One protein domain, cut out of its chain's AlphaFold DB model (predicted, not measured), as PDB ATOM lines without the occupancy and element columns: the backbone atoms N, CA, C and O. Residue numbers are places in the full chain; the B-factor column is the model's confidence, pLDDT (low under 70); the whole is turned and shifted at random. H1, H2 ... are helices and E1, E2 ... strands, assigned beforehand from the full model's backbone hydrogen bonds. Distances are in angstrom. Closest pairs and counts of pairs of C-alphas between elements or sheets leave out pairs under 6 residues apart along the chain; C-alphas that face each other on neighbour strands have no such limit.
ATOM      1  N   GLU A  94     115.949 122.078 118.835       88.00
ATOM      2  CA  GLU A  94     115.595 122.691 120.114       88.00
ATOM      3  C   GLU A  94     116.717 122.450 121.135       88.00
ATOM      4  O   GLU A  94     116.959 121.326 121.567       88.00
ATOM      5  N   SER A  95     117.448 123.514 121.477       86.69
ATOM      6  CA  SER A  95     118.640 123.432 122.342       86.69
ATOM      7  C   SER A  95     118.605 124.387 123.527       86.69
ATOM      8  O   SER A  95     119.515 124.363 124.346       86.69
ATOM      9  N   ARG A  96     117.580 125.240 123.627       86.31
ATOM     10  CA  ARG A  96     117.548 126.343 124.595       86.31
ATOM     11  C   ARG A  96     117.690 125.851 126.035       86.31
ATOM     12  O   ARG A  96     118.595 126.281 126.733       86.31
ATOM     13  N   HIS A  97     116.850 124.896 126.430       88.50
ATOM     14  CA  HIS A  97     116.856 124.337 127.781       88.50
ATOM     15  C   HIS A  97     118.212 123.719 128.154       88.50
ATOM     16  O   HIS A  97     118.737 124.007 129.220       88.50
ATOM     17  N   LEU A  98     118.823 122.967 127.237       90.56
ATOM     18  CA  LEU A  98     120.122 122.325 127.463       90.56
ATOM     19  C   LEU A  98     121.269 123.340 127.560       90.56
ATOM     20  O   LEU A  98     122.198 123.170 128.344       90.56
ATOM     21  N   ILE A  99     121.218 124.413 126.766       90.38
ATOM     22  CA  ILE A  99     122.187 125.514 126.854       90.38
ATOM     23  C   ILE A  99     122.015 126.266 128.187       90.38
ATOM     24  O   ILE A  99     123.016 126.687 128.771       90.38
ATOM     25  N   ASP A 100     120.773 126.408 128.673       87.06
ATOM     26  CA  ASP A 100     120.448 127.055 129.954       87.06
ATOM     27  C   ASP A 100     121.001 126.231 131.123       87.06
ATOM     28  O   ASP A 100     121.721 126.775 131.958       87.06
ATOM     29  N   GLU A 101     120.744 124.922 131.142       89.81
ATOM     30  CA  GLU A 101     121.271 123.993 132.152       89.81
ATOM     31  C   GLU A 101     122.801 123.945 132.175       89.81
ATOM     32  O   GLU A 101     123.411 123.858 133.237       89.81
ATOM     33  N   ALA A 102     123.436 124.041 131.005       89.38
ATOM     34  CA  ALA A 102     124.888 124.048 130.883       89.38
ATOM     35  C   ALA A 102     125.536 125.409 131.214       89.38
ATOM     36  O   ALA A 102     126.764 125.513 131.175       89.38
ATOM     37  N   GLY A 103     124.750 126.458 131.492       89.25
ATOM     38  CA  GLY A 103     125.269 127.789 131.826       89.25
ATOM     39  C   GLY A 103     126.090 128.432 130.702       89.25
ATOM     40  O   GLY A 103     127.043 129.158 130.967       89.25
ATOM     41  N   LEU A 104     125.764 128.151 129.435       91.50
ATOM     42  CA  LEU A 104     126.570 128.571 128.275       91.50
ATOM     43  C   LEU A 104     126.139 129.921 127.669       91.50
ATOM     44  O   LEU A 104     126.604 130.295 126.587       91.50
ATOM     45  N   TYR A 105     125.229 130.633 128.333       90.75
ATOM     46  CA  TYR A 105     124.732 131.932 127.892       90.75
ATOM     47  C   TYR A 105     125.674 133.075 128.262       90.75
ATOM     48  O   TYR A 105     126.409 133.012 129.243       90.75
ATOM     49  N   CYS A 106     125.639 134.129 127.453       88.06
ATOM     50  CA  CYS A 106     126.315 135.377 127.758       88.06
ATOM     51  C   CYS A 106     125.679 136.029 128.986       88.06
ATOM     52  O   CYS A 106     124.456 135.976 129.149       88.06
ATOM     53  N   GLU A 107     126.498 136.684 129.808       82.38
ATOM     54  CA  GLU A 107     125.992 137.598 130.830       82.38
ATOM     55  C   GLU A 107     125.144 138.689 130.169       82.38
ATOM     56  O   GLU A 107     125.476 139.188 129.088       82.38
ATOM     57  N   GLU A 108     124.023 139.036 130.801       69.69
ATOM     58  CA  GLU A 108     123.126 140.046 130.259       69.69
ATOM     59  C   GLU A 108     123.833 141.404 130.250       69.69
ATOM     60  O   GLU A 108     124.227 141.938 131.286       69.69
ATOM     61  N   ARG A 109     124.011 141.968 129.055       64.56
ATOM     62  CA  ARG A 109     124.543 143.318 128.890       64.56
ATOM     63  C   ARG A 109     123.392 144.312 128.936       64.56
ATOM     64  O   ARG A 109     122.355 144.094 128.306       64.56
ATOM     65  N   GLU A 110     123.593 145.427 129.635       59.66
ATOM     66  CA  GLU A 110     122.627 146.524 129.636       59.66
ATOM     67  C   GLU A 110     122.300 146.966 128.206       59.66
ATOM     68  O   GLU A 110     123.183 147.123 127.353       59.66
ATOM     69  N   LYS A 111     121.008 147.205 127.946       60.47
ATOM     70  CA  LYS A 111     120.567 147.778 126.675       60.47
ATOM     71  C   LYS A 111     121.148 149.183 126.557       60.47
ATOM     72  O   LYS A 111     120.733 150.096 127.265       60.47
ATOM     73  N   ARG A 112     122.087 149.371 125.633       55.97
ATOM     74  CA  ARG A 112     122.566 150.706 125.273       55.97
ATOM     75  C   ARG A 112     121.616 151.300 124.246       55.97
ATOM     76  O   ARG A 112     121.588 150.866 123.098       55.97
ATOM     77  N   TYR A 113     120.829 152.274 124.680       58.72
ATOM     78  CA  TYR A 113     120.034 153.103 123.785       58.72
ATOM     79  C   TYR A 113     120.959 154.137 123.154       58.72
ATOM     80  O   TYR A 113     121.612 154.895 123.872       58.72
ATOM     81  N   ILE A 114     121.036 154.159 121.824       61.97
ATOM     82  CA  ILE A 114     121.709 155.252 121.126       61.97
ATOM     83  C   ILE A 114     120.700 156.369 120.923       61.97
ATOM     84  O   ILE A 114     119.615 156.176 120.372       61.97
ATOM     85  N   LYS A 115     121.064 157.550 121.413       63.03
ATOM     86  CA  LYS A 115     120.309 158.767 121.173       63.03
ATOM     87  C   LYS A 115     120.571 159.195 119.732       63.03
ATOM     88  O   LYS A 115     121.678 159.603 119.402       63.03
ATOM     89  N   VAL A 116     119.560 159.061 118.881       65.38
ATOM     90  CA  VAL A 116     119.627 159.523 117.493       65.38
ATOM     91  C   VAL A 116     119.182 160.983 117.466       65.38
ATOM     92  O   VAL A 116     117.991 161.273 117.571       65.38
ATOM     93  N   ASP A 117     120.149 161.897 117.399       65.31
ATOM     94  CA  ASP A 117     119.912 163.346 117.488       65.31
ATOM     95  C   ASP A 117     119.627 163.995 116.120       65.31
ATOM     96  O   ASP A 117     119.088 165.103 116.063       65.31
ATOM     97  N   GLN A 118     119.950 163.314 115.012       67.62
ATOM     98  CA  GLN A 118     119.729 163.797 113.646       67.62
ATOM     99  C   GLN A 118     119.019 162.763 112.761       67.62
ATOM    100  O   GLN A 118     119.198 161.556 112.900       67.62
ATOM    101  N   LEU A 119     118.227 163.261 111.806       73.25
ATOM    102  CA  LEU A 119     117.554 162.444 110.796       73.25
ATOM    103  C   LEU A 119     118.600 161.720 109.925       73.25
ATOM    104  O   LEU A 119     119.522 162.349 109.409       73.25
ATOM    105  N   TYR A 120     118.418 160.418 109.728       74.06
ATOM    106  CA  TYR A 120     119.244 159.482 108.953       74.06
ATOM    107  C   TYR A 120     120.600 159.112 109.563       74.06
ATOM    108  O   TYR A 120     121.450 158.520 108.890       74.06
ATOM    109  N   GLN A 121     120.820 159.438 110.838       67.06
ATOM    110  CA  GLN A 121     122.049 159.082 111.546       67.06
ATOM    111  C   GLN A 121     122.022 157.636 112.059       67.06
ATOM    112  O   GLN A 121     123.012 156.919 111.923       67.06
ATOM    113  N   GLY A 122     120.884 157.185 112.590       60.94
ATOM    114  CA  GLY A 122     120.727 155.836 113.133       60.94
ATOM    115  C   GLY A 122     120.949 154.761 112.072       60.94
ATOM    116  O   GLY A 122     121.602 153.763 112.360       60.94
ATOM    117  N   TYR A 123     120.511 154.998 110.831       65.50
ATOM    118  CA  TYR A 123     120.831 154.139 109.691       65.50
ATOM    119  C   TYR A 123     122.349 153.955 109.526       65.50
ATOM    120  O   TYR A 123     122.823 152.836 109.626       65.50
ATOM    121  N   ASN A 124     123.133 155.023 109.357       63.19
ATOM    122  CA  ASN A 124     124.578 154.890 109.109       63.19
ATOM    123  C   ASN A 124     125.353 154.314 110.309       63.19
ATOM    124  O   ASN A 124     126.394 153.682 110.129       63.19
ATOM    125  N   GLU A 125     124.859 154.533 111.528       59.25
ATOM    126  CA  GLU A 125     125.474 154.003 112.747       59.25
ATOM    127  C   GLU A 125     125.130 152.528 113.005       59.25
ATOM    128  O   GLU A 125     125.925 151.820 113.617       59.25
ATOM    129  N   TYR A 126     123.983 152.034 112.530       60.25
ATOM    130  CA  TYR A 126     123.510 150.666 112.787       60.25
ATOM    131  C   TYR A 126     123.298 149.814 111.539       60.25
ATOM    132  O   TYR A 126     122.895 148.656 111.654       60.25
ATOM    133  N   THR A 127     123.597 150.325 110.342       58.47
ATOM    134  CA  THR A 127     123.850 149.464 109.191       58.47
ATOM    135  C   THR A 127     125.146 148.737 109.429       58.47
ATOM    136  O   THR A 127     126.245 149.216 109.148       58.47
ATOM    137  N   ASP A 128     124.979 147.577 110.029       60.62
ATOM    138  CA  ASP A 128     126.052 146.722 110.449       60.62
ATOM    139  C   ASP A 128     126.930 146.310 109.264       60.62
ATOM    140  O   ASP A 128     126.450 145.910 108.200       60.62
ATOM    141  N   ASN A 129     128.246 146.338 109.477       69.62
ATOM    142  CA  ASN A 129     129.195 145.677 108.591       69.62
ATOM    143  C   ASN A 129     129.053 144.166 108.745       69.62
ATOM    144  O   ASN A 129     129.798 143.511 109.481       69.62
ATOM    145  N   VAL A 130     128.058 143.621 108.061       76.38
ATOM    146  CA  VAL A 130     127.790 142.196 108.054       76.38
ATOM    147  C   VAL A 130     128.733 141.521 107.076       76.38
ATOM    148  O   VAL A 130     128.673 141.786 105.878       76.38
ATOM    149  N   LYS A 131     129.560 140.595 107.566       83.00
ATOM    150  CA  LYS A 131     130.371 139.711 106.715       83.00
ATOM    151  C   LYS A 131     129.863 138.283 106.813       83.00
ATOM    152  O   LYS A 131     129.617 137.798 107.917       83.00
ATOM    153  N   SER A 132     129.750 137.613 105.671       84.12
ATOM    154  CA  SER A 132     129.063 136.323 105.560       84.12
ATOM    155  C   SER A 132     129.921 135.228 104.921       84.12
ATOM    156  O   SER A 132     130.735 135.505 104.039       84.12
ATOM    157  N   TYR A 133     129.681 133.983 105.332       82.94
ATOM    158  CA  TYR A 133     130.183 132.741 104.736       82.94
ATOM    159  C   TYR A 133     129.011 131.753 104.550       82.94
ATOM    160  O   TYR A 133     128.170 131.683 105.449       82.94
ATOM    161  N   PRO A 134     128.943 130.961 103.459       78.56
ATOM    162  CA  PRO A 134     129.931 130.829 102.386       78.56
ATOM    163  C   PRO A 134     129.916 131.995 101.396       78.56
ATOM    164  O   PRO A 134     128.912 132.679 101.215       78.56
ATOM    165  N   GLN A 135     131.067 132.246 100.774       69.38
ATOM    166  CA  GLN A 135     131.293 133.439  99.954       69.38
ATOM    167  C   GLN A 135     130.602 133.350  98.591       69.38
ATOM    168  O   GLN A 135     130.245 134.370  98.012       69.38
ATOM    169  N   GLU A 136     130.397 132.131  98.083       64.44
ATOM    170  CA  GLU A 136     129.788 131.827  96.782       64.44
ATOM    171  C   GLU A 136     128.402 132.452  96.624       64.44
ATOM    172  O   GLU A 136     128.042 132.889  95.536       64.44
ATOM    173  N   TYR A 137     127.666 132.574  97.725       66.19
ATOM    174  CA  TYR A 137     126.341 133.177  97.775       66.19
ATOM    175  C   TYR A 137     126.314 134.664  97.394       66.19
ATOM    176  O   TYR A 137     125.258 135.181  97.033       66.19
ATOM    177  N   PHE A 138     127.459 135.351  97.442       67.31
ATOM    178  CA  PHE A 138     127.544 136.810  97.329       67.31
ATOM    179  C   PHE A 138     128.378 137.294  96.137       67.31
ATOM    180  O   PHE A 138     128.575 138.497  95.996       67.31
ATOM    181  N   LYS A 139     128.858 136.386  95.273       60.50
ATOM    182  CA  LYS A 139     129.786 136.697  94.162       60.50
ATOM    183  C   LYS A 139     129.137 137.391  92.951       60.50
ATOM    184  O   LYS A 139     129.833 137.666  91.979       60.50
ATOM    185  N   PHE A 140     127.829 137.644  92.967       61.12
ATOM    186  CA  PHE A 140     127.096 138.208  91.828       61.12
ATOM    187  C   PHE A 140     126.969 139.738  91.918       61.12
ATOM    188  O   PHE A 140     126.807 140.275  93.013       61.12
ATOM    189  N   GLY A 141     126.982 140.424  90.768       57.56
ATOM    190  CA  GLY A 141     126.797 141.879  90.648       57.56
ATOM    191  C   GLY A 141     128.096 142.673  90.461       57.56
ATOM    192  O   GLY A 141     129.189 142.178  90.717       57.56
ATOM    193  N   LEU A 142     127.977 143.922  90.001       53.38
ATOM    194  CA  LEU A 142     129.121 144.799  89.679       53.38
ATOM    195  C   LEU A 142     129.844 145.401  90.905       53.38
ATOM    196  O   LEU A 142     130.782 146.180  90.735       53.38
ATOM    197  N   ASP A 143     129.413 145.091  92.131       58.62
ATOM    198  CA  ASP A 143     129.922 145.734  93.347       58.62
ATOM    199  C   ASP A 143     130.824 144.806  94.182       58.62
ATOM    200  O   ASP A 143     130.348 143.963  94.947       58.62
ATOM    201  N   ASN A 144     132.139 145.025  94.067       54.28
ATOM    202  CA  ASN A 144     133.193 144.318  94.805       54.28
ATOM    203  C   ASN A 144     133.461 144.882  96.217       54.28
ATOM    204  O   ASN A 144     134.405 144.446  96.872       54.28
ATOM    205  N   ARG A 145     132.677 145.851  96.716       54.72
ATOM    206  CA  ARG A 145     132.935 146.508  98.017       54.72
ATOM    207  C   ARG A 145     132.506 145.689  99.240       54.72
ATOM    208  O   ARG A 145     132.675 146.141 100.371       54.72
ATOM    209  N   TYR A 146     131.961 144.487  99.052       62.00
ATOM    210  CA  TYR A 146     131.543 143.638 100.166       62.00
ATOM    211  C   TYR A 146     132.733 142.927 100.801       62.00
ATOM    212  O   TYR A 146     133.434 142.147 100.155       62.00
ATOM    213  N   THR A 147     132.938 143.162 102.095       61.88
ATOM    214  CA  THR A 147     133.963 142.434 102.841       61.88
ATOM    215  C   THR A 147     133.398 141.081 103.253       61.88
ATOM    216  O   THR A 147     132.483 140.992 104.067       61.88
ATOM    217  N   LEU A 148     133.936 140.013 102.679       73.69
ATOM    218  CA  LEU A 148     133.532 138.644 102.987       73.69
ATOM    219  C   LEU A 148     134.104 138.201 104.340       73.69
ATOM    220  O   LEU A 148     135.167 138.668 104.755       73.69
ATOM    221  N   LEU A 149     133.409 137.288 105.028       81.12
ATOM    222  CA  LEU A 149     134.004 136.614 106.180       81.12
ATOM    223  C   LEU A 149     134.975 135.573 105.631       81.12
ATOM    224  O   LEU A 149     134.619 134.782 104.748       81.12
ATOM    225  N   ASP A 150     136.219 135.598 106.097       85.12
ATOM    226  CA  ASP A 150     137.204 134.636 105.638       85.12
ATOM    227  C   ASP A 150     136.802 133.224 106.093       85.12
ATOM    228  O   ASP A 150     136.257 133.009 107.180       85.12
ATOM    229  N   LYS A 151     137.033 132.243 105.215       87.38
ATOM    230  CA  LYS A 151     136.605 130.859 105.439       87.38
ATOM    231  C   LYS A 151     137.211 130.268 106.713       87.38
ATOM    232  O   LYS A 151     136.526 129.524 107.409       87.38
ATOM    233  N   ALA A 152     138.472 130.576 107.019       90.12
ATOM    234  CA  ALA A 152     139.155 130.020 108.182       90.12
ATOM    235  C   ALA A 152     138.504 130.503 109.488       90.12
ATOM    236  O   ALA A 152     138.138 129.677 110.323       90.12
ATOM    237  N   THR A 153     138.265 131.807 109.623       89.06
ATOM    238  CA  THR A 153     137.548 132.395 110.760       89.06
ATOM    239  C   THR A 153     136.127 131.856 110.853       89.06
ATOM    240  O   THR A 153     135.716 131.431 111.931       89.06
ATOM    241  N   ALA A 154     135.382 131.801 109.743       90.69
ATOM    242  CA  ALA A 154     134.021 131.260 109.739       90.69
ATOM    243  C   ALA A 154     133.969 129.819 110.277       90.69
ATOM    244  O   ALA A 154     133.152 129.509 111.145       90.69
ATOM    245  N   LEU A 155     134.872 128.950 109.811       93.56
ATOM    246  CA  LEU A 155     134.951 127.560 110.266       93.56
ATOM    247  C   LEU A 155     135.407 127.443 111.727       93.56
ATOM    248  O   LEU A 155     134.898 126.584 112.440       93.56
ATOM    249  N   GLN A 156     136.300 128.316 112.204       92.94
ATOM    250  CA  GLN A 156     136.687 128.350 113.620       92.94
ATOM    251  C   GLN A 156     135.520 128.753 114.530       92.94
ATOM    252  O   GLN A 156     135.311 128.133 115.573       92.94
ATOM    253  N   ILE A 157     134.742 129.767 114.144       93.62
ATOM    254  CA  ILE A 157     133.549 130.194 114.890       93.62
ATOM    255  C   ILE A 157     132.494 129.082 114.900       93.62
ATOM    256  O   ILE A 157     131.925 128.776 115.952       93.62
ATOM    257  N   ALA A 158     132.273 128.434 113.754       95.19
ATOM    258  CA  ALA A 158     131.368 127.298 113.637       95.19
ATOM    259  C   ALA A 158     131.801 126.116 114.523       95.19
ATOM    260  O   ALA A 158     130.974 125.582 115.258       95.19
ATOM    261  N   ASP A 159     133.086 125.750 114.513       95.38
ATOM    262  CA  ASP A 159     133.643 124.670 115.340       95.38
ATOM    263  C   ASP A 159     133.492 124.953 116.843       95.38
ATOM    264  O   ASP A 159     133.020 124.097 117.593       95.38
ATOM    265  N   ARG A 160     133.812 126.172 117.297       94.50
ATOM    266  CA  ARG A 160     133.636 126.564 118.709       94.50
ATOM    267  C   ARG A 160     132.172 126.515 119.136       94.50
ATOM    268  O   ARG A 160     131.858 125.963 120.192       94.50
ATOM    269  N   THR A 161     131.281 127.033 118.293       95.38
ATOM    270  CA  THR A 161     129.830 126.987 118.528       95.38
ATOM    271  C   THR A 161     129.341 125.541 118.608       95.38
ATOM    272  O   THR A 161     128.646 125.172 119.555       95.38
ATOM    273  N   PHE A 162     129.764 124.695 117.664       96.62
ATOM    274  CA  PHE A 162     129.423 123.276 117.637       96.62
ATOM    275  C   PHE A 162     129.916 122.542 118.885       96.62
ATOM    276  O   PHE A 162     129.148 121.800 119.486       96.62
ATOM    277  N   LYS A 163     131.163 122.756 119.319       94.94
ATOM    278  CA  LYS A 163     131.720 122.110 120.518       94.94
ATOM    279  C   LYS A 163     130.904 122.427 121.768       94.94
ATOM    280  O   LYS A 163     130.645 121.526 122.561       94.94
ATOM    281  N   LYS A 164     130.462 123.675 121.939       93.88
ATOM    282  CA  LYS A 164     129.595 124.064 123.062       93.88
ATOM    283  C   LYS A 164     128.213 123.440 122.972       93.88
ATOM    284  O   LYS A 164     127.739 122.874 123.951       93.88
ATOM    285  N   LEU A 165     127.609 123.488 121.789       94.88
ATOM    286  CA  LEU A 165     126.316 122.864 121.545       94.88
ATOM    287  C   LEU A 165     126.370 121.349 121.796       94.88
ATOM    288  O   LEU A 165     125.526 120.803 122.492       94.88
ATOM    289  N   SER A 166     127.401 120.672 121.290       94.25
ATOM    290  CA  SER A 166     127.605 119.238 121.482       94.25
ATOM    291  C   SER A 166     127.791 118.896 122.961       94.25
ATOM    292  O   SER A 166     127.148 117.970 123.441       94.25
ATOM    293  N   ARG A 167     128.559 119.692 123.724       92.94
ATOM    294  CA  ARG A 167     128.681 119.535 125.188       92.94
ATOM    295  C   ARG A 167     127.333 119.642 125.906       92.94
ATOM    296  O   ARG A 167     127.044 118.779 126.727       92.94
ATOM    297  N   ALA A 168     126.509 120.638 125.571       93.56
ATOM    298  CA  ALA A 168     125.162 120.785 126.140       93.56
ATOM    299  C   ALA A 168     124.265 119.568 125.839       93.56
ATOM    300  O   ALA A 168     123.448 119.167 126.657       93.56
ATOM    301  N   HIS A 169     124.469 118.928 124.688       92.88
ATOM    302  CA  HIS A 169     123.796 117.689 124.282       92.88
ATOM    303  C   HIS A 169     124.588 116.421 124.660       92.88
ATOM    304  O   HIS A 169     124.511 115.412 123.960       92.88
ATOM    305  N   GLN A 170     125.391 116.454 125.731       92.00
ATOM    306  CA  GLN A 170     126.145 115.297 126.250       92.00
ATOM    307  C   GLN A 170     127.033 114.602 125.196       92.00
ATOM    308  O   GLN A 170     127.226 113.390 125.199       92.00
ATOM    309  N   SER A 171     127.581 115.376 124.259       90.69
ATOM    310  CA  SER A 171     128.409 114.921 123.130       90.69
ATOM    311  C   SER A 171     127.716 113.952 122.157       90.69
ATOM    312  O   SER A 171     128.375 113.229 121.405       90.69
ATOM    313  N   THR A 172     126.381 113.954 122.126       91.44
ATOM    314  CA  THR A 172     125.578 113.114 121.218       91.44
ATOM    315  C   THR A 172     125.440 113.703 119.813       91.44
ATOM    316  O   THR A 172     125.000 113.011 118.893       91.44
ATOM    317  N   LEU A 173     125.835 114.964 119.613       94.25
ATOM    318  CA  LEU A 173     125.755 115.629 118.315       94.25
ATOM    319  C   LEU A 173     126.992 115.371 117.452       94.25
ATOM    320  O   LEU A 173     128.129 115.382 117.924       94.25
ATOM    321  N   GLU A 174     126.754 115.224 116.157       95.00
ATOM    322  CA  GLU A 174     127.750 115.164 115.091       95.00
ATOM    323  C   GLU A 174     127.522 116.333 114.125       95.00
ATOM    324  O   GLU A 174     126.388 116.586 113.711       95.00
ATOM    325  N   LEU A 175     128.586 117.050 113.757       95.12
ATOM    326  CA  LEU A 175     128.509 118.130 112.775       95.12
ATOM    327  C   LEU A 175     128.420 117.533 111.368       95.12
ATOM    328  O   LEU A 175     129.320 116.817 110.943       95.12
ATOM    329  N   VAL A 176     127.353 117.859 110.642       93.19
ATOM    330  CA  VAL A 176     127.142 117.414 109.256       93.19
ATOM    331  C   VAL A 176     127.630 118.473 108.274       93.19
ATOM    332  O   VAL A 176     128.313 118.147 107.306       93.19
ATOM    333  N   ASN A 177     127.278 119.741 108.502       90.50
ATOM    334  CA  ASN A 177     127.644 120.834 107.606       90.50
ATOM    335  C   ASN A 177     127.688 122.186 108.333       90.50
ATOM    336  O   ASN A 177     126.858 122.462 109.200       90.50
ATOM    337  N   VAL A 178     128.615 123.056 107.922       91.00
ATOM    338  CA  VAL A 178     128.605 124.481 108.284       91.00
ATOM    339  C   VAL A 178     127.844 125.220 107.201       91.00
ATOM    340  O   VAL A 178     128.317 125.367 106.076       91.00
ATOM    341  N   VAL A 179     126.644 125.660 107.547       87.88
ATOM    342  CA  VAL A 179     125.682 126.145 106.567       87.88
ATOM    343  C   VAL A 179     125.895 127.617 106.278       87.88
ATOM    344  O   VAL A 179     125.954 128.031 105.121       87.88
ATOM    345  N   TYR A 180     125.959 128.407 107.344       88.56
ATOM    346  CA  TYR A 180     126.029 129.848 107.240       88.56
ATOM    347  C   TYR A 180     126.667 130.430 108.497       88.56
ATOM    348  O   TYR A 180     126.333 130.034 109.614       88.56
ATOM    349  N   VAL A 181     127.595 131.364 108.312       90.81
ATOM    350  CA  VAL A 181     128.186 132.136 109.405       90.81
ATOM    351  C   VAL A 181     128.162 133.599 109.013       90.81
ATOM    352  O   VAL A 181     128.751 133.999 108.010       90.81
ATOM    353  N   MET A 182     127.481 134.389 109.826       89.56
ATOM    354  CA  MET A 182     127.426 135.838 109.729       89.56
ATOM    355  C   MET A 182     128.203 136.428 110.890       89.56
ATOM    356  O   MET A 182     128.030 135.990 112.022       89.56
ATOM    357  N   SER A 183     129.013 137.439 110.627       87.44
ATOM    358  CA  SER A 183     129.675 138.247 111.648       87.44
ATOM    359  C   SER A 183     129.184 139.680 111.560       87.44
ATOM    360  O   SER A 183     128.916 140.171 110.462       87.44
ATOM    361  N   ASN A 184     129.089 140.335 112.710       83.81
ATOM    362  CA  ASN A 184     128.678 141.722 112.816       83.81
ATOM    363  C   ASN A 184     129.735 142.520 113.582       83.81
ATOM    364  O   ASN A 184     130.042 142.178 114.720       83.81
ATOM    365  N   PHE A 185     130.284 143.573 112.976       71.19
ATOM    366  CA  PHE A 185     131.320 144.423 113.581       71.19
ATOM    367  C   PHE A 185     130.770 145.688 114.272       71.19
ATOM    368  O   PHE A 185     131.527 146.397 114.931       71.19
ATOM    369  N   GLY A 186     129.463 145.955 114.191       65.81
ATOM    370  CA  GLY A 186     128.847 147.197 114.657       65.81
ATOM    371  C   GLY A 186     129.203 148.426 113.799       65.81
ATOM    372  O   GLY A 186     129.706 148.264 112.682       65.81
ATOM    373  N   PRO A 187     128.955 149.648 114.320       58.53
ATOM    374  CA  PRO A 187     129.209 150.899 113.607       58.53
ATOM    375  C   PRO A 187     130.681 151.061 113.223       58.53
ATOM    376  O   PRO A 187     131.571 150.846 114.048       58.53
ATOM    377  N   LEU A 188     130.945 151.556 112.011       52.97
ATOM    378  CA  LEU A 188     132.251 152.115 111.656       52.97
ATOM    379  C   LEU A 188     132.372 153.526 112.232       52.97
ATOM    380  O   LEU A 188     131.980 154.492 111.582       52.97
ATOM    381  N   HIS A 189     132.956 153.682 113.416       46.09
ATOM    382  CA  HIS A 189     133.422 155.008 113.819       46.09
ATOM    383  C   HIS A 189     134.748 155.302 113.092       46.09
ATOM    384  O   HIS A 189     135.699 154.532 113.195       46.09
ATOM    385  N   ASN A 190     134.800 156.376 112.297       42.41
ATOM    386  CA  ASN A 190     135.989 156.823 111.547       42.41
ATOM    387  C   ASN A 190     136.621 155.786 110.593       42.41
ATOM    388  O   ASN A 190     137.844 155.720 110.474       42.41
ATOM    389  N   GLN A 191     135.805 154.972 109.907       44.72
ATOM    390  CA  GLN A 191     136.254 153.997 108.890       44.72
ATOM    391  C   GLN A 191     137.307 152.974 109.371       44.72
ATOM    392  O   GLN A 191     137.893 152.257 108.563       44.72
ATOM    393  N   THR A 192     137.526 152.852 110.682       41.81
ATOM    394  CA  THR A 192     138.476 151.910 111.274       41.81
ATOM    395  C   THR A 192     137.722 150.921 112.156       41.81
ATOM    396  O   THR A 192     137.022 151.291 113.094       41.81
ATOM    397  N   ILE A 193     137.839 149.630 111.833       50.94
ATOM    398  CA  ILE A 193     137.359 148.534 112.683       50.94
ATOM    399  C   ILE A 193     138.332 148.451 113.866       50.94
ATOM    400  O   ILE A 193     139.337 147.749 113.795       50.94
ATOM    401  N   THR A 194     138.097 149.227 114.921       42.25
ATOM    402  CA  THR A 194     138.983 149.263 116.099       42.25
ATOM    403  C   THR A 194     138.686 148.150 117.109       42.25
ATOM    404  O   THR A 194     139.520 147.866 117.964       42.25
ATOM    405  N   SER A 195     137.551 147.453 116.982       57.12
ATOM    406  CA  SER A 195     137.187 146.274 117.781       57.12
ATOM    407  C   SER A 195     136.704 145.122 116.891       57.12
ATOM    408  O   SER A 195     136.106 145.357 115.842       57.12
ATOM    409  N   GLY A 196     136.957 143.871 117.298       58.53
ATOM    410  CA  GLY A 196     136.476 142.671 116.595       58.53
ATOM    411  C   GLY A 196     134.940 142.560 116.514       58.53
ATOM    412  O   GLY A 196     134.231 143.438 117.008       58.53
ATOM    413  N   PRO A 197     134.399 141.489 115.894       70.12
ATOM    414  CA  PRO A 197     132.954 141.288 115.781       70.12
ATOM    415  C   PRO A 197     132.246 141.342 117.138       70.12
ATOM    416  O   PRO A 197     132.688 140.702 118.090       70.12
ATOM    417  N   LYS A 198     131.120 142.056 117.211       80.75
ATOM    418  CA  LYS A 198     130.243 142.109 118.387       80.75
ATOM    419  C   LYS A 198     129.534 140.781 118.620       80.75
ATOM    420  O   LYS A 198     129.461 140.333 119.756       80.75
ATOM    421  N   TYR A 199     129.038 140.159 117.553       88.12
ATOM    422  CA  TYR A 199     128.386 138.852 117.598       88.12
ATOM    423  C   TYR A 199     128.479 138.134 116.249       88.12
ATOM    424  O   TYR A 199     128.831 138.718 115.216       88.12
ATOM    425  N   PHE A 200     128.102 136.860 116.266       92.00
ATOM    426  CA  PHE A 200     127.939 136.018 115.095       92.00
ATOM    427  C   PHE A 200     126.554 135.375 115.079       92.00
ATOM    428  O   PHE A 200     126.011 135.045 116.129       92.00
ATOM    429  N   PHE A 201     126.004 135.154 113.889       94.00
ATOM    430  CA  PHE A 201     124.883 134.239 113.683       94.00
ATOM    431  C   PHE A 201     125.400 132.996 112.963       94.00
ATOM    432  O   PHE A 201     125.996 133.100 111.889       94.00
ATOM    433  N   VAL A 202     125.205 131.832 113.575       94.75
ATOM    434  CA  VAL A 202     125.795 130.563 113.148       94.75
ATOM    435  C   VAL A 202     124.689 129.561 112.860       94.75
ATOM    436  O   VAL A 202     123.825 129.305 113.701       94.75
ATOM    437  N   GLU A 203     124.751 128.956 111.677       93.38
ATOM    438  CA  GLU A 203     123.905 127.839 111.289       93.38
ATOM    439  C   GLU A 203     124.708 126.595 110.954       93.38
ATOM    440  O   GLU A 203     125.603 126.608 110.104       93.38
ATOM    441  N   LEU A 204     124.311 125.501 111.595       94.06
ATOM    442  CA  LEU A 204     124.944 124.199 111.475       94.06
ATOM    443  C   LEU A 204     123.873 123.155 111.182       94.06
ATOM    444  O   LEU A 204     122.820 123.148 111.822       94.06
ATOM    445  N   ASP A 205     124.164 122.249 110.261       93.12
ATOM    446  CA  ASP A 205     123.423 120.999 110.167       93.12
ATOM    447  C   ASP A 205     124.108 119.995 111.088       93.12
ATOM    448  O   ASP A 205     125.321 119.781 110.999       93.12
ATOM    449  N   VAL A 206     123.341 119.393 111.990       94.62
ATOM    450  CA  VAL A 206     123.850 118.453 112.989       94.62
ATOM    451  C   VAL A 206     122.991 117.202 113.033       94.62
ATOM    452  O   VAL A 206     121.775 117.253 112.858       94.62
ATOM    453  N   ARG A 207     123.623 116.060 113.274       94.12
ATOM    454  CA  ARG A 207     122.951 114.780 113.491       94.12
ATOM    455  C   ARG A 207     122.999 114.459 114.975       94.12
ATOM    456  O   ARG A 207     124.063 114.544 115.582       94.12
ATOM    457  N   ASN A 208     121.863 114.089 115.558       88.00
ATOM    458  CA  ASN A 208     121.828 113.605 116.934       88.00
ATOM    459  C   ASN A 208     121.909 112.076 116.925       88.00
ATOM    460  O   ASN A 208     120.964 111.415 116.494       88.00
ATOM    461  N   LYS A 209     123.025 111.525 117.416       85.44
ATOM    462  CA  LYS A 209     123.286 110.078 117.449       85.44
ATOM    463  C   LYS A 209     122.223 109.310 118.240       85.44
ATOM    464  O   LYS A 209     121.907 108.181 117.881       85.44
ATOM    465  N   SER A 210     121.623 109.934 119.255       79.75
ATOM    466  CA  SER A 210     120.554 109.343 120.071       79.75
ATOM    467  C   SER A 210     119.209 109.257 119.338       79.75
ATOM    468  O   SER A 210     118.345 108.483 119.732       79.75
ATOM    469  N   HIS A 211     119.027 110.016 118.251       75.25
ATOM    470  CA  HIS A 211     117.823 110.014 117.407       75.25
ATOM    471  C   HIS A 211     118.076 109.422 116.004       75.25
ATOM    472  O   HIS A 211     117.355 109.724 115.048       75.25
ATOM    473  N   GLY A 212     119.094 108.568 115.863       77.06
ATOM    474  CA  GLY A 212     119.418 107.882 114.611       77.06
ATOM    475  C   GLY A 212     120.049 108.794 113.550       77.06
ATOM    476  O   GLY A 212     120.862 109.665 113.847       77.06
ATOM    477  N   SER A 213     119.705 108.583 112.275       78.62
ATOM    478  CA  SER A 213     120.308 109.290 111.132       78.62
ATOM    479  C   SER A 213     119.718 110.681 110.851       78.62
ATOM    480  O   SER A 213     120.138 111.342 109.896       78.62
ATOM    481  N   LYS A 214     118.756 111.144 111.663       88.56
ATOM    482  CA  LYS A 214     118.029 112.398 111.432       88.56
ATOM    483  C   LYS A 214     118.936 113.617 111.618       88.56
ATOM    484  O   LYS A 214     119.646 113.743 112.615       88.56
ATOM    485  N   VAL A 215     118.869 114.532 110.653       91.00
ATOM    486  CA  VAL A 215     119.614 115.797 110.651       91.00
ATOM    487  C   VAL A 215     118.690 116.937 111.077       91.00
ATOM    488  O   VAL A 215     117.523 116.985 110.682       91.00
ATOM    489  N   PHE A 216     119.224 117.853 111.875       92.25
ATOM    490  CA  PHE A 216     118.559 119.043 112.389       92.25
ATOM    491  C   PHE A 216     119.372 120.290 112.051       92.25
ATOM    492  O   PHE A 216     120.592 120.228 111.890       92.25
ATOM    493  N   ARG A 217     118.696 121.436 111.996       92.75
ATOM    494  CA  ARG A 217     119.313 122.754 111.853       92.75
ATOM    495  C   ARG A 217     119.489 123.399 113.225       92.75
ATOM    496  O   ARG A 217     118.503 123.773 113.852       92.75
ATOM    497  N   ALA A 218     120.725 123.601 113.662       94.31
ATOM    498  CA  ALA A 218     121.028 124.489 114.778       94.31
ATOM    499  C   ALA A 218     121.203 125.923 114.252       94.31
ATOM    500  O   ALA A 218     121.915 126.136 113.270       94.31
ATOM    501  N   SER A 219     120.547 126.899 114.877       94.38
ATOM    502  CA  SER A 219     120.614 128.320 114.504       94.38
ATOM    503  C   SER A 219     120.770 129.152 115.767       94.38
ATOM    504  O   SER A 219     119.864 129.171 116.596       94.38
ATOM    505  N   HIS A 220     121.911 129.820 115.925       95.12
ATOM    506  CA  HIS A 220     122.238 130.515 117.167       95.12
ATOM    507  C   HIS A 220     122.970 131.829 116.928       95.12
ATOM    508  O   HIS A 220     123.850 131.917 116.073       95.12
ATOM    509  N   PHE A 221     122.639 132.824 117.748       94.00
ATOM    510  CA  PHE A 221     123.485 133.991 117.952       94.00
ATOM    511  C   PHE A 221     124.496 133.703 119.062       94.00
ATOM    512  O   PHE A 221     124.135 133.146 120.104       94.00
ATOM    513  N   VAL A 222     125.753 134.072 118.824       93.50
ATOM    514  CA  VAL A 222     126.859 133.892 119.770       93.50
ATOM    515  C   VAL A 222     127.733 135.141 119.852       93.50
ATOM    516  O   VAL A 222     127.943 135.818 118.846       93.50
ATOM    517  N   GLU A 223     128.278 135.427 121.029       90.25
ATOM    518  CA  GLU A 223     129.179 136.563 121.278       90.25
ATOM    519  C   GLU A 223     130.538 136.097 121.815       90.25
ATOM    520  O   GLU A 223     130.606 135.059 122.474       90.25
ATOM    521  N   PRO A 224     131.625 136.850 121.570       87.56
ATOM    522  CA  PRO A 224     132.918 136.602 122.200       87.56
ATOM    523  C   PRO A 224     132.943 137.021 123.687       87.56
ATOM    524  O   PRO A 224     132.502 138.117 124.038       87.56
ATOM    525  N   ILE A 225     133.530 136.183 124.554       78.44
ATOM    526  CA  ILE A 225     133.626 136.362 126.026       78.44
ATOM    527  C   ILE A 225     134.936 137.094 126.437       78.44
ATOM    528  O   ILE A 225     135.578 136.739 127.414       78.44
ATOM    529  N   ASN A 226     135.353 138.144 125.720       66.06
ATOM    530  CA  ASN A 226     136.644 138.863 125.878       66.06
ATOM    531  C   ASN A 226     137.907 138.116 125.370       66.06
ATOM    532  O   ASN A 226     137.958 136.893 125.239       66.06
ATOM    533  N   GLU A 227     138.962 138.887 125.081       49.00
ATOM    534  CA  GLU A 227     140.344 138.390 124.943       49.00
ATOM    535  C   GLU A 227     140.925 138.146 126.353       49.00
ATOM    536  O   GLU A 227     140.613 138.925 127.258       49.00
ATOM    537  N   PRO A 228     141.738 137.093 126.598       47.59
ATOM    538  CA  PRO A 228     142.505 136.295 125.631       47.59
ATOM    539  C   PRO A 228     141.892 134.929 125.260       47.59
ATOM    540  O   PRO A 228     142.499 134.169 124.506       47.59
ATOM    541  N   THR A 229     140.724 134.559 125.800       54.62
ATOM    542  CA  THR A 229     140.178 133.196 125.631       54.62
ATOM    543  C   THR A 229     139.618 132.949 124.229       54.62
ATOM    544  O   THR A 229     139.574 131.802 123.779       54.62
ATOM    545  N   LYS A 230     139.182 134.015 123.535       69.50
ATOM    546  CA  LYS A 230     138.445 133.957 122.258       69.50
ATOM    547  C   LYS A 230     137.260 132.979 122.297       69.50
ATOM    548  O   LYS A 230     136.862 132.440 121.256       69.50
ATOM    549  N   ASP A 231     136.731 132.709 123.487       84.50
ATOM    550  CA  ASP A 231     135.629 131.776 123.670       84.50
ATOM    551  C   ASP A 231     134.291 132.443 123.317       84.50
ATOM    552  O   ASP A 231     134.201 133.669 123.247       84.50
ATOM    553  N   LEU A 232     133.263 131.635 123.055       91.38
ATOM    554  CA  LEU A 232     131.942 132.095 122.619       91.38
ATOM    555  C   LEU A 232     130.858 131.762 123.647       91.38
ATOM    556  O   LEU A 232     130.874 130.686 124.236       91.38
ATOM    557  N   CYS A 233     129.876 132.631 123.830       92.00
ATOM    558  CA  CYS A 233     128.666 132.351 124.607       92.00
ATOM    559  C   CYS A 233     127.428 132.487 123.723       92.00
ATOM    560  O   CYS A 233     127.455 133.198 122.721       92.00
ATOM    561  N   PHE A 234     126.339 131.806 124.077       93.75
ATOM    562  CA  PHE A 234     125.063 131.952 123.377       93.75
ATOM    563  C   PHE A 234     124.342 133.221 123.830       93.75
ATOM    564  O   PHE A 234     124.332 133.546 125.016       93.75
ATOM    565  N   VAL A 235     123.679 133.923 122.914       91.25
ATOM    566  CA  VAL A 235     122.866 135.097 123.265       91.25
ATOM    567  C   VAL A 235     121.466 134.636 123.658       91.25
ATOM    568  O   VAL A 235     120.671 134.236 122.806       91.25
TER     569      VAL A 235
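Overview. This is residues 94 to 235 of the 462 residues of a protein of Clytia hemisphaerica (UniProt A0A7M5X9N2). A twisted sheet of five strands curls round one long helix, H4, which covers one face of it in two layers; H1 packs on the last residues of H4. Residues 102 to 120 run as a long arm from H1 to H2, their C-alphas 13 to 31 A from the mean of all C-alphas, and residues 140 to 145 stick out free. The printed part has 142 residues, with four named helices and five named strands in the order H1 H2 E1 H3 H4 E2 E3 E4 E5, class mixed; the sheet's order is E1 E2 E3 E4 E5, antiparallel throughout. It is only just compact, close to loose, with a radius of gyration of the C-alphas of 17.2 A and spans of 54 by 40 by 29 A.

Arrangement. Start with H1, residues 96 to 101: it touches residues 165 to 168 alone of H4, residues 151 to 168, at a steep tilt of 64 degrees, the same way, and the closest C-alphas, of Leu 98 and Ala 168, are 5.4 A apart. H2, residues 121 to 126, and H3, residues 135 to 138, are not on the sheet. Look next at edge strand E1, residues 130 to 133, antiparallel to E2, residues 173 to 184, with N 133 and O 181 at 2.8 A. H4 is on the sheet; its closest C-alpha pair with E2 is Ser 166 and Leu 173, 5.1 A. E2 begins a meander, each strand the antiparallel neighbour of the one before. Its hairpin with E3, residues 199 to 208, has N 174 and O 207 at 2.8 A. The hairpin of E3 and E4, residues 215 to 224, has N 202 and O 220 at 2.8 A. In the hairpin of E4 and edge strand E5, residues 232 to 234, N 223 and O 233 are 2.9 A apart. In H1, H2 and H4 every O i to N i+4 pair is within hydrogen-bond range; H3 is too short for one.

Along the chain. Find C-alpha 96 at (117.548, 126.343, 124.595), where H1 begins. C-alpha 151 at (136.605, 130.859, 105.439) begins H4, 25.7 A long. E2 spans 26.8 A and bends by 84 degrees at residue 176; E3 spans 26.1 A and E4 27.3 A. E5 ends at C-alpha 234, (125.063, 131.952, 123.377).

Size, cuts and confidence. The C-alphas farthest apart, of Gln 118 and Gly 212, are 55.9 A apart. The printed part has no cut. The links H1 to H2, H3 to H4 and E2 to E3 are long. Look for pLDDT under 70 at residues 108 to 118, 121 to 129, 135 to 147, 186 to 196 and 226 to 230 of this model.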